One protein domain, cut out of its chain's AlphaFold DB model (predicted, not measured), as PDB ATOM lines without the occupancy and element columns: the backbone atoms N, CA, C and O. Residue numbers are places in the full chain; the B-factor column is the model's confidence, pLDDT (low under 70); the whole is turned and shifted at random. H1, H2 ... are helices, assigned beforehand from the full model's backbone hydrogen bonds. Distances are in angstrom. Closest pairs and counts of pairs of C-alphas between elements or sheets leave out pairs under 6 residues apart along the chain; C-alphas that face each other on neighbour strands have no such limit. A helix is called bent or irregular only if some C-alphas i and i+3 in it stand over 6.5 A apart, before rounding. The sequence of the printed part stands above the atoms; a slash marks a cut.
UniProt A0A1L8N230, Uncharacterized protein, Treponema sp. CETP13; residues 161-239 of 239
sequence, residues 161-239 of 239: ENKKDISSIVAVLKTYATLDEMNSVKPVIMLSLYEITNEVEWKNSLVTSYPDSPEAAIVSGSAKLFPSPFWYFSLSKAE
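AT A GLANCE: This is residues 161 to 239 of the 239 residues of an uncharacterized protein of Treponema sp. CETP13 (UniProt A0A1L8N230). A kinked helix, H2, forms the middle of a small rounded body: H1 packs on one side of it, while H3 and H4 pack on it and on each other at another side. The short H5 lies beyond a link after H4, near the last part of H2, and residues 179 to 184 stick out. The printed part has 79 residues with five named helices, H1 to H5 in that order, and no named strand: all helix. It is compact, with a radius of gyration of the C-alphas of 12.5 A and spans of 34 by 29 by 20 A.

IN THESE COORDINATES: H2, residues 180 to 197, is the longest helix, 22.6 A; it begins at C-alpha 180 (48.240, 48.147, 77.217). It has a kink of 70 degrees near residue 187 and is irregular, with C-alphas 184 and 187 7.9 A apart. H1, residues 163 to 176, spans 19.9 A from C-alpha 163 (27.450, 64.073, 66.638). H3, residues 200 to 209, spans 14.1 A; H4 is residues 214 to 219, and H5 residues 229 to 234, ending at C-alpha 234 (26.275, 52.405, 64.268).

HOW THE PARTS SIT: H2 is the hub. H1, with residues 170 to 176 alone, touches it in a hairpin, closest at the C-alphas of Tyr 176 and Met 182, 6.2 A. H2 and H3 form a hairpin at a shallow tilt of 34 degrees, only just short of steep; their closest C-alphas, Met 190 and Trp 202, are 5.4 A apart. H4 touches H2, closest at the C-alphas of Leu 191 and Glu 215, 6.2 A, and touches H3 in a hairpin, Val 207 to Ala 216, 5.0 A between C-alphas. H5 is close to H2 but not clearly touching, and apart from H1, H3 and H4. Every O i to N i+4 pair is within hydrogen-bond range in H1, H3, H4 and H5; in H2, 10 of 14 are.

THE WHOLE: The C-alphas of Asn 162 and Asp 212, the two farthest apart, are 34.6 A apart. The printed part has no cut and no long link. Residues 226 to 239, up to the chain's last, have pLDDT under 70.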
ATOM      1  N   GLU A 161      22.540  59.946  70.135       79.56
ATOM      2  CA  GLU A 161      21.614  60.554  69.166       79.56
ATOM      3  C   GLU A 161      22.240  61.723  68.393       79.56
ATOM      4  O   GLU A 161      21.666  62.224  67.428       79.56
ATOM      5  N   ASN A 162      23.416  62.202  68.816       83.44
ATOM      6  CA  ASN A 162      24.034  63.399  68.256       83.44
ATOM      7  C   ASN A 162      25.528  63.219  67.948       83.44
ATOM      8  O   ASN A 162      26.229  62.370  68.501       83.44
ATOM      9  N   LYS A 163      26.045  64.096  67.078       81.81
ATOM     10  CA  LYS A 163      27.450  64.073  66.638       81.81
ATOM     11  C   LYS A 163      28.449  64.278  67.783       81.81
ATOM     12  O   LYS A 163      29.582  63.801  67.700       81.81
ATOM     13  N   LYS A 164      28.069  65.003  68.839       86.56
ATOM     14  CA  LYS A 164      28.954  65.305  69.973       86.56
ATOM     15  C   LYS A 164      29.218  64.055  70.812       86.56
ATOM     16  O   LYS A 164      30.361  63.832  71.216       86.56
ATOM     17  N   ASP A 165      28.197  63.236  71.023       85.00
ATOM     18  CA  ASP A 165      28.311  61.967  71.736       85.00
ATOM     19  C   ASP A 165      29.197  60.998  70.949       85.00
ATOM     20  O   ASP A 165      30.176  60.488  71.491       85.00
ATOM     21  N   ILE A 166      28.971  60.882  69.633       87.44
ATOM     22  CA  ILE A 166      29.819  60.079  68.736       87.44
ATOM     23  C   ILE A 166      31.280  60.558  68.784       87.44
ATOM     24  O   ILE A 166      32.196  59.751  68.927       87.44
ATOM     25  N   SER A 167      31.519  61.872  68.742       90.06
ATOM     26  CA  SER A 167      32.876  62.442  68.813       90.06
ATOM     27  C   SER A 167      33.569  62.129  70.145       90.06
ATOM     28  O   SER A 167      34.769  61.853  70.183       90.06
ATOM     29  N   SER A 168      32.807  62.139  71.241       92.19
ATOM     30  CA  SER A 168      33.308  61.797  72.574       92.19
ATOM     31  C   SER A 168      33.665  60.311  72.665       92.19
ATOM     32  O   SER A 168      34.723  59.964  73.184       92.19
ATOM     33  N   ILE A 169      32.843  59.436  72.081       90.88
ATOM     34  CA  ILE A 169      33.114  57.997  71.984       90.88
ATOM     35  C   ILE A 169      34.369  57.724  71.157       90.88
ATOM     36  O   ILE A 169      35.222  56.946  71.581       90.88
ATOM     37  N   VAL A 170      34.531  58.400  70.015       92.94
ATOM     38  CA  VAL A 170      35.735  58.289  69.178       92.94
ATOM     39  C   VAL A 170      36.983  58.690  69.966       92.94
ATOM     40  O   VAL A 170      37.996  57.997  69.892       92.94
ATOM     41  N   ALA A 171      36.929  59.758  70.768       95.69
ATOM     42  CA  ALA A 171      38.053  60.160  71.615       95.69
ATOM     43  C   ALA A 171      38.417  59.084  72.662       95.69
ATOM     44  O   ALA A 171      39.600  58.805  72.887       95.69
ATOM     45  N   VAL A 172      37.414  58.435  73.264       96.56
ATOM     46  CA  VAL A 172      37.630  57.315  74.194       96.56
ATOM     47  C   VAL A 172      38.218  56.101  73.470       96.56
ATOM     48  O   VAL A 172      39.199  55.543  73.951       96.56
ATOM     49  N   LEU A 173      37.706  55.727  72.292       94.81
ATOM     50  CA  LEU A 173      38.259  54.631  71.482       94.81
ATOM     51  C   LEU A 173      39.724  54.887  71.098       94.81
ATOM     52  O   LEU A 173      40.557  53.992  71.240       94.81
ATOM     53  N   LYS A 174      40.061  56.113  70.671       96.69
ATOM     54  CA  LYS A 174      41.447  56.514  70.362       96.69
ATOM     55  C   LYS A 174      42.354  56.380  71.588       96.69
ATOM     56  O   LYS A 174      43.496  55.958  71.452       96.69
ATOM     57  N   THR A 175      41.836  56.674  72.780       97.44
ATOM     58  CA  THR A 175      42.560  56.464  74.041       97.44
ATOM     59  C   THR A 175      42.729  54.973  74.335       97.44
ATOM     60  O   THR A 175      43.831  54.523  74.612       97.44
ATOM     61  N   TYR A 176      41.672  54.167  74.217       96.00
ATOM     62  CA  TYR A 176      41.750  52.720  74.446       96.00
ATOM     63  C   TYR A 176      42.724  52.017  73.496       96.00
ATOM     64  O   TYR A 176      43.402  51.081  73.912       96.00
ATOM     65  N   ALA A 177      42.862  52.492  72.256       94.88
ATOM     66  CA  ALA A 177      43.826  51.955  71.300       94.88
ATOM     67  C   ALA A 177      45.293  52.076  71.767       94.88
ATOM     68  O   ALA A 177      46.132  51.285  71.330       94.88
ATOM     69  N   THR A 178      45.613  53.022  72.660       95.38
ATOM     70  CA  THR A 178      46.980  53.232  73.171       95.38
ATOM     71  C   THR A 178      47.255  52.529  74.499       95.38
ATOM     72  O   THR A 178      48.418  52.367  74.857       95.38
ATOM     73  N   LEU A 179      46.225  52.071  75.218       95.62
ATOM     74  CA  LEU A 179      46.373  51.442  76.532       95.62
ATOM     75  C   LEU A 179      46.774  49.965  76.419       95.62
ATOM     76  O   LEU A 179      46.149  49.192  75.690       95.62
ATOM     77  N   ASP A 180      47.780  49.546  77.187       94.44
ATOM     78  CA  ASP A 180      48.240  48.147  77.217       94.44
ATOM     79  C   ASP A 180      47.195  47.197  77.812       94.44
ATOM     80  O   ASP A 180      47.004  46.087  77.319       94.44
ATOM     81  N   GLU A 181      46.433  47.654  78.806       93.25
ATOM     82  CA  GLU A 181      45.329  46.889  79.405       93.25
ATOM     83  C   GLU A 181      44.207  46.545  78.407       93.25
ATOM     84  O   GLU A 181      43.415  45.645  78.662       93.25
ATOM     85  N   MET A 182      44.145  47.219  77.253       93.88
ATOM     86  CA  MET A 182      43.148  46.962  76.209       93.88
ATOM     87  C   MET A 182      43.662  46.025  75.108       93.88
ATOM     88  O   MET A 182      42.951  45.802  74.129       93.88
ATOM     89  N   ASN A 183      44.877  45.469  75.239       92.94
ATOM     90  CA  ASN A 183      45.531  44.659  74.203       92.94
ATOM     91  C   ASN A 183      44.636  43.549  73.630       92.94
ATOM     92  O   ASN A 183      44.599  43.372  72.413       92.94
ATOM     93  N   SER A 184      43.869  42.853  74.475       90.38
ATOM     94  CA  SER A 184      42.985  41.753  74.060       90.38
ATOM     95  C   SER A 184      41.829  42.177  73.146       90.38
ATOM     96  O   SER A 184      41.243  41.335  72.475       90.38
ATOM     97  N   VAL A 185      41.495  43.471  73.106       91.62
ATOM     98  CA  VAL A 185      40.393  44.027  72.305       91.62
ATOM     99  C   VAL A 185      40.855  45.141  71.356       91.62
ATOM    100  O   VAL A 185      40.035  45.811  70.730       91.62
ATOM    101  N   LYS A 186      42.169  45.344  71.191       93.56
ATOM    102  CA  LYS A 186      42.714  46.331  70.243       93.56
ATOM    103  C   LYS A 186      42.242  46.123  68.795       93.56
ATOM    104  O   LYS A 186      41.878  47.130  68.186       93.56
ATOM    105  N   PRO A 187      42.176  44.893  68.242       92.38
ATOM    106  CA  PRO A 187      41.688  44.689  66.876       92.38
ATOM    107  C   PRO A 187      40.280  45.254  66.661       92.38
ATOM    108  O   PRO A 187      40.042  46.021  65.728       92.38
ATOM    109  N   VAL A 188      39.363  44.963  67.585       90.62
ATOM    110  CA  VAL A 188      37.975  45.414  67.489       90.62
ATOM    111  C   VAL A 188      37.807  46.905  67.796       90.62
ATOM    112  O   VAL A 188      36.935  47.552  67.216       90.62
ATOM    113  N   ILE A 189      38.673  47.497  68.627       92.75
ATOM    114  CA  ILE A 189      38.747  48.959  68.793       92.75
ATOM    115  C   ILE A 189      39.138  49.623  67.469       92.75
ATOM    116  O   ILE A 189      38.494  50.588  67.062       92.75
ATOM    117  N   MET A 190      40.164  49.107  66.783       93.69
ATOM    118  CA  MET A 190      40.617  49.651  65.499       93.69
ATOM    119  C   MET A 190      39.558  49.489  64.407       93.69
ATOM    120  O   MET A 190      39.337  50.425  63.643       93.69
ATOM    121  N   LEU A 191      38.866  48.344  64.366       90.62
ATOM    122  CA  LEU A 191      37.716  48.155  63.482       90.62
ATOM    123  C   LEU A 191      36.618  49.179  63.786       90.62
ATOM    124  O   LEU A 191      36.166  49.867  62.881       90.62
ATOM    125  N   SER A 192      36.241  49.332  65.060       89.69
ATOM    126  CA  SER A 192      35.215  50.297  65.481       89.69
ATOM    127  C   SER A 192      35.585  51.727  65.075       89.69
ATOM    128  O   SER A 192      34.742  52.469  64.586       89.69
ATOM    129  N   LEU A 193      36.854  52.116  65.242       91.94
ATOM    130  CA  LEU A 193      37.354  53.421  64.805       91.94
ATOM    131  C   LEU A 193      37.242  53.587  63.291       91.94
ATOM    132  O   LEU A 193      36.715  54.601  62.850       91.94
ATOM    133  N   TYR A 194      37.689  52.601  62.510       92.00
ATOM    134  CA  TYR A 194      37.595  52.646  61.053       92.00
ATOM    135  C   TYR A 194      36.143  52.763  60.568       92.00
ATOM    136  O   TYR A 194      35.859  53.619  59.736       92.00
ATOM    137  N   GLU A 195      35.224  51.967  61.115       86.50
ATOM    138  CA  GLU A 195      33.808  51.989  60.718       86.50
ATOM    139  C   GLU A 195      33.123  53.323  61.072       86.50
ATOM    140  O   GLU A 195      32.311  53.830  60.298       86.50
ATOM    141  N   ILE A 196      33.469  53.937  62.213       86.69
ATOM    142  CA  ILE A 196      32.857  55.202  62.654       86.69
ATOM    143  C   ILE A 196      33.460  56.414  61.925       86.69
ATOM    144  O   ILE A 196      32.734  57.347  61.580       86.69
ATOM    145  N   THR A 197      34.781  56.449  61.716       88.75
ATOM    146  CA  THR A 197      35.480  57.646  61.207       88.75
ATOM    147  C   THR A 197      35.841  57.575  59.726       88.75
ATOM    148  O   THR A 197      36.090  58.616  59.121       88.75
ATOM    149  N   ASN A 198      35.886  56.378  59.131       88.94
ATOM    150  CA  ASN A 198      36.454  56.106  57.805       88.94
ATOM    151  C   ASN A 198      37.933  56.534  57.638       88.94
ATOM    152  O   ASN A 198      38.428  56.635  56.513       88.94
ATOM    153  N   GLU A 199      38.664  56.761  58.736       92.44
ATOM    154  CA  GLU A 199      40.107  57.053  58.729       92.44
ATOM    155  C   GLU A 199      40.894  55.773  58.360       92.44
ATOM    156  O   GLU A 199      40.932  54.792  59.113       92.44
ATOM    157  N   VAL A 200      41.527  55.762  57.181       93.81
ATOM    158  CA  VAL A 200      42.223  54.590  56.604       93.81
ATOM    159  C   VAL A 200      43.438  54.167  57.442       93.81
ATOM    160  O   VAL A 200      43.876  53.017  57.386       93.81
ATOM    161  N   GLU A 201      43.964  55.066  58.269       95.50
ATOM    162  CA  GLU A 201      45.052  54.821  59.208       95.50
ATOM    163  C   GLU A 201      44.727  53.666  60.167       95.50
ATOM    164  O   GLU A 201      45.596  52.827  60.427       95.50
ATOM    165  N   TRP A 202      43.478  53.565  60.642       94.31
ATOM    166  CA  TRP A 202      43.048  52.477  61.531       94.31
ATOM    167  C   TRP A 202      42.983  51.143  60.805       94.31
ATOM    168  O   TRP A 202      43.475  50.143  61.324       94.31
ATOM    169  N   LYS A 203      42.467  51.135  59.571       93.25
ATOM    170  CA  LYS A 203      42.484  49.952  58.705       93.25
ATOM    171  C   LYS A 203      43.912  49.460  58.461       93.25
ATOM    172  O   LYS A 203      44.188  48.273  58.625       93.25
ATOM    173  N   ASN A 204      44.825  50.356  58.091       95.69
ATOM    174  CA  ASN A 204      46.216  49.994  57.816       95.69
ATOM    175  C   ASN A 204      46.922  49.476  59.076       95.69
ATOM    176  O   ASN A 204      47.633  48.470  59.016       95.69
ATOM    177  N   SER A 205      46.690  50.124  60.221       95.19
ATOM    178  CA  SER A 205      47.244  49.705  61.513       95.19
ATOM    179  C   SER A 205      46.721  48.334  61.941       95.19
ATOM    180  O   SER A 205      47.509  47.512  62.406       95.19
ATOM    181  N   LEU A 206      45.429  48.065  61.726       92.94
ATOM    182  CA  LEU A 206      44.785  46.784  62.015       92.94
ATOM    183  C   LEU A 206      45.383  45.647  61.180       92.94
ATOM    184  O   LEU A 206      45.811  44.642  61.739       92.94
ATOM    185  N   VAL A 207      45.480  45.825  59.860       94.69
ATOM    186  CA  VAL A 207      46.042  44.804  58.955       94.69
ATOM    187  C   VAL A 207      47.531  44.569  59.222       94.69
ATOM    188  O   VAL A 207      48.001  43.444  59.106       94.69
ATOM    189  N   THR A 208      48.275  45.612  59.602       96.38
ATOM    190  CA  THR A 208      49.716  45.495  59.883       96.38
ATOM    191  C   THR A 208      49.989  44.847  61.240       96.38
ATOM    192  O   THR A 208      50.872  44.002  61.349       96.38
ATOM    193  N   SER A 209      49.251  45.248  62.277       94.81
ATOM    194  CA  SER A 209      49.524  44.832  63.662       94.81
ATOM    195  C   SER A 209      48.816  43.532  64.042       94.81
ATOM    196  O   SER A 209      49.295  42.815  64.915       94.81
ATOM    197  N   TYR A 210      47.688  43.222  63.392       93.44
ATOM    198  CA  TYR A 210      46.847  42.059  63.691       93.44
ATOM    199  C   TYR A 210      46.359  41.357  62.406       93.44
ATOM    200  O   TYR A 210      45.149  41.206  62.217       93.44
ATOM    201  N   PRO A 211      47.265  40.914  61.512       93.25
ATOM    202  CA  PRO A 211      46.902  40.362  60.201       93.25
ATOM    203  C   PRO A 211      46.004  39.119  60.277       93.25
ATOM    204  O   PRO A 211      45.166  38.919  59.402       93.25
ATOM    205  N   ASP A 212      46.146  38.322  61.337       90.94
ATOM    206  CA  ASP A 212      45.399  37.073  61.535       90.94
ATOM    207  C   ASP A 212      44.064  37.274  62.276       90.94
ATOM    208  O   ASP A 212      43.354  36.311  62.567       90.94
ATOM    209  N   SER A 213      43.713  38.520  62.615       87.50
ATOM    210  CA  SER A 213      42.462  38.820  63.314       87.50
ATOM    211  C   SER A 213      41.244  38.744  62.378       87.50
ATOM    212  O   SER A 213      41.337  39.121  61.201       87.50
ATOM    213  N   PRO A 214      40.067  38.323  62.878       86.12
ATOM    214  CA  PRO A 214      38.816  38.404  62.121       86.12
ATOM    215  C   PRO A 214      38.522  39.822  61.610       86.12
ATOM    216  O   PRO A 214      38.023  40.003  60.501       86.12
ATOM    217  N   GLU A 215      38.878  40.840  62.390       89.00
ATOM    218  CA  GLU A 215      38.709  42.247  62.044       89.00
ATOM    219  C   GLU A 215      39.562  42.650  60.835       89.00
ATOM    220  O   GLU A 215      39.069  43.330  59.932       89.00
ATOM    221  N   ALA A 216      40.813  42.181  60.754       89.56
ATOM    222  CA  ALA A 216      41.658  42.381  59.575       89.56
ATOM    223  C   ALA A 216      41.072  41.694  58.326       89.56
ATOM    224  O   ALA A 216      41.108  42.251  57.219       89.56
ATOM    225  N   ALA A 217      40.465  40.514  58.488       88.69
ATOM    226  CA  ALA A 217      39.766  39.826  57.403       88.69
ATOM    227  C   ALA A 217      38.537  40.614  56.903       88.69
ATOM    228  O   ALA A 217      38.286  40.650  55.696       88.69
ATOM    229  N   ILE A 218      37.806  41.291  57.797       86.25
ATOM    230  CA  ILE A 218      36.666  42.152  57.442       86.25
ATOM    231  C   ILE A 218      37.132  43.354  56.612       86.25
ATOM    232  O   ILE A 218      36.660  43.548  55.492       86.25
ATOM    233  N   VAL A 219      38.107  44.131  57.101       87.75
ATOM    234  CA  VAL A 219      38.544  45.361  56.404       87.75
ATOM    235  C   VAL A 219      39.299  45.091  55.097       87.75
ATOM    236  O   VAL A 219      39.383  45.970  54.231       87.75
ATOM    237  N   SER A 220      39.851  43.884  54.932       87.25
ATOM    238  CA  SER A 220      40.459  43.413  53.678       87.25
ATOM    239  C   SER A 220      39.439  42.851  52.679       87.25
ATOM    240  O   SER A 220      39.796  42.602  51.529       87.25
ATOM    241  N   GLY A 221      38.176  42.678  53.083       86.25
ATOM    242  CA  GLY A 221      37.104  42.131  52.246       86.25
ATOM    243  C   GLY A 221      37.101  40.603  52.131       86.25
ATOM    244  O   GLY A 221      36.325  40.056  51.347       86.25
ATOM    245  N   SER A 222      37.942  39.913  52.907       85.81
ATOM    246  CA  SER A 222      38.013  38.445  52.953       85.81
ATOM    247  C   SER A 222      36.919  37.831  53.838       85.81
ATOM    248  O   SER A 222      36.598  36.652  53.701       85.81
ATOM    249  N   ALA A 223      36.324  38.634  54.720       84.62
ATOM    250  CA  ALA A 223      35.168  38.300  55.541       84.62
ATOM    251  C   ALA A 223      34.127  39.429  55.482       84.62
ATOM    252  O   ALA A 223      34.422  40.549  55.065       84.62
ATOM    253  N   LYS A 224      32.893  39.134  55.897       77.19
ATOM    254  CA  LYS A 224      31.816  40.123  56.018       77.19
ATOM    255  C   LYS A 224      31.216  40.058  57.411       77.19
ATOM    256  O   LYS A 224      31.072  38.969  57.963       77.19
ATOM    257  N   LEU A 225      30.836  41.218  57.937       73.94
ATOM    258  CA  LEU A 225      30.043  41.291  59.156       73.94
ATOM    259  C   LEU A 225      28.650  40.714  58.906       73.94
ATOM    260  O   LEU A 225      28.035  40.955  57.861       73.94
ATOM    261  N   PHE A 226      28.156  39.955  59.880       69.00
ATOM    262  CA  PHE A 226      26.759  39.560  59.899       69.00
ATOM    263  C   PHE A 226      25.893  40.812  60.111       69.00
ATOM    264  O   PHE A 226      26.260  41.667  60.923       69.00
ATOM    265  N   PRO A 227      24.759  40.949  59.407       65.12
ATOM    266  CA  PRO A 227      23.888  42.101  59.559       65.12
ATOM    267  C   PRO A 227      23.169  42.074  60.919       65.12
ATOM    268  O   PRO A 227      22.056  41.563  61.019       65.12
ATOM    269  N   SER A 228      23.791  42.607  61.977       66.06
ATOM    270  CA  SER A 228      23.141  42.805  63.281       66.06
ATOM    271  C   SER A 228      22.699  44.262  63.474       66.06
ATOM    272  O   SER A 228      23.389  45.175  63.006       66.06
ATOM    273  N   PRO A 229      21.570  44.508  64.174       57.81
ATOM    274  CA  PRO A 229      21.114  45.847  64.541       57.81
ATOM    275  C   PRO A 229      22.209  46.745  65.120       57.81
ATOM    276  O   PRO A 229      22.314  47.897  64.710       57.81
ATOM    277  N   PHE A 230      23.057  46.215  66.006       62.41
ATOM    278  CA  PHE A 230      24.191  46.952  66.573       62.41
ATOM    279  C   PHE A 230      25.068  47.592  65.488       62.41
ATOM    280  O   PHE A 230      25.269  48.807  65.484       62.41
ATOM    281  N   TRP A 231      25.521  46.788  64.522       61.25
ATOM    282  CA  TRP A 231      26.344  47.285  63.424       61.25
ATOM    283  C   TRP A 231      25.531  48.174  62.478       61.25
ATOM    284  O   TRP A 231      26.013  49.224  62.078       61.25
ATOM    285  N   TYR A 232      24.263  47.860  62.203       48.28
ATOM    286  CA  TYR A 232      23.411  48.676  61.325       48.28
ATOM    287  C   TYR A 232      23.134  50.089  61.850       48.28
ATOM    288  O   TYR A 232      23.200  51.045  61.077       48.28
ATOM    289  N   PHE A 233      22.837  50.242  63.142       43.75
ATOM    290  CA  PHE A 233      22.549  51.551  63.730       43.75
ATOM    291  C   PHE A 233      23.824  52.379  63.944       43.75
ATOM    292  O   PHE A 233      23.791  53.596  63.771       43.75
ATOM    293  N   SER A 234      24.968  51.731  64.202       42.22
ATOM    294  CA  SER A 234      26.275  52.405  64.268       42.22
ATOM    295  C   SER A 234      26.792  52.919  62.912       42.22
ATOM    296  O   SER A 234      27.641  53.805  62.879       42.22
ATOM    297  N   LEU A 235      26.254  52.405  61.797       43.47
ATOM    298  CA  LEU A 235      26.628  52.780  60.426       43.47
ATOM    299  C   LEU A 235      25.806  53.949  59.857       43.47
ATOM    300  O   LEU A 235      25.989  54.309  58.687       43.47
ATOM    301  N   SER A 236      24.902  54.564  60.636       36.31
ATOM    302  CA  SER A 236      24.288  55.822  60.195       36.31
ATOM    303  C   SER A 236      25.359  56.915  60.223       36.31
ATOM    304  O   SER A 236      25.847  57.334  61.272       36.31
ATOM    305  N   LYS A 237      25.817  57.262  59.021       39.25
ATOM    306  CA  LYS A 237      26.985  58.097  58.761       39.25
ATOM    307  C   LYS A 237      26.890  59.419  59.518       39.25
ATOM    308  O   LYS A 237      25.872  60.105  59.448       39.25
ATOM    309  N   ALA A 238      27.988  59.830  60.143       34.19
ATOM    310  CA  ALA A 238      28.195  61.229  60.486       34.19
ATOM    311  C   ALA A 238      28.463  62.032  59.193       34.19
ATOM    312  O   ALA A 238      29.597  62.416  58.930       34.19
ATOM    313  N   GLU A 239      27.435  62.242  58.365       32.44
ATOM    314  CA  GLU A 239      27.434  63.288  57.325       32.44
ATOM    315  C   GLU A 239      27.148  64.637  57.985       32.44
ATOM    316  O   GLU A 239      26.095  64.789  58.644       32.44
TER     317      GLU A 239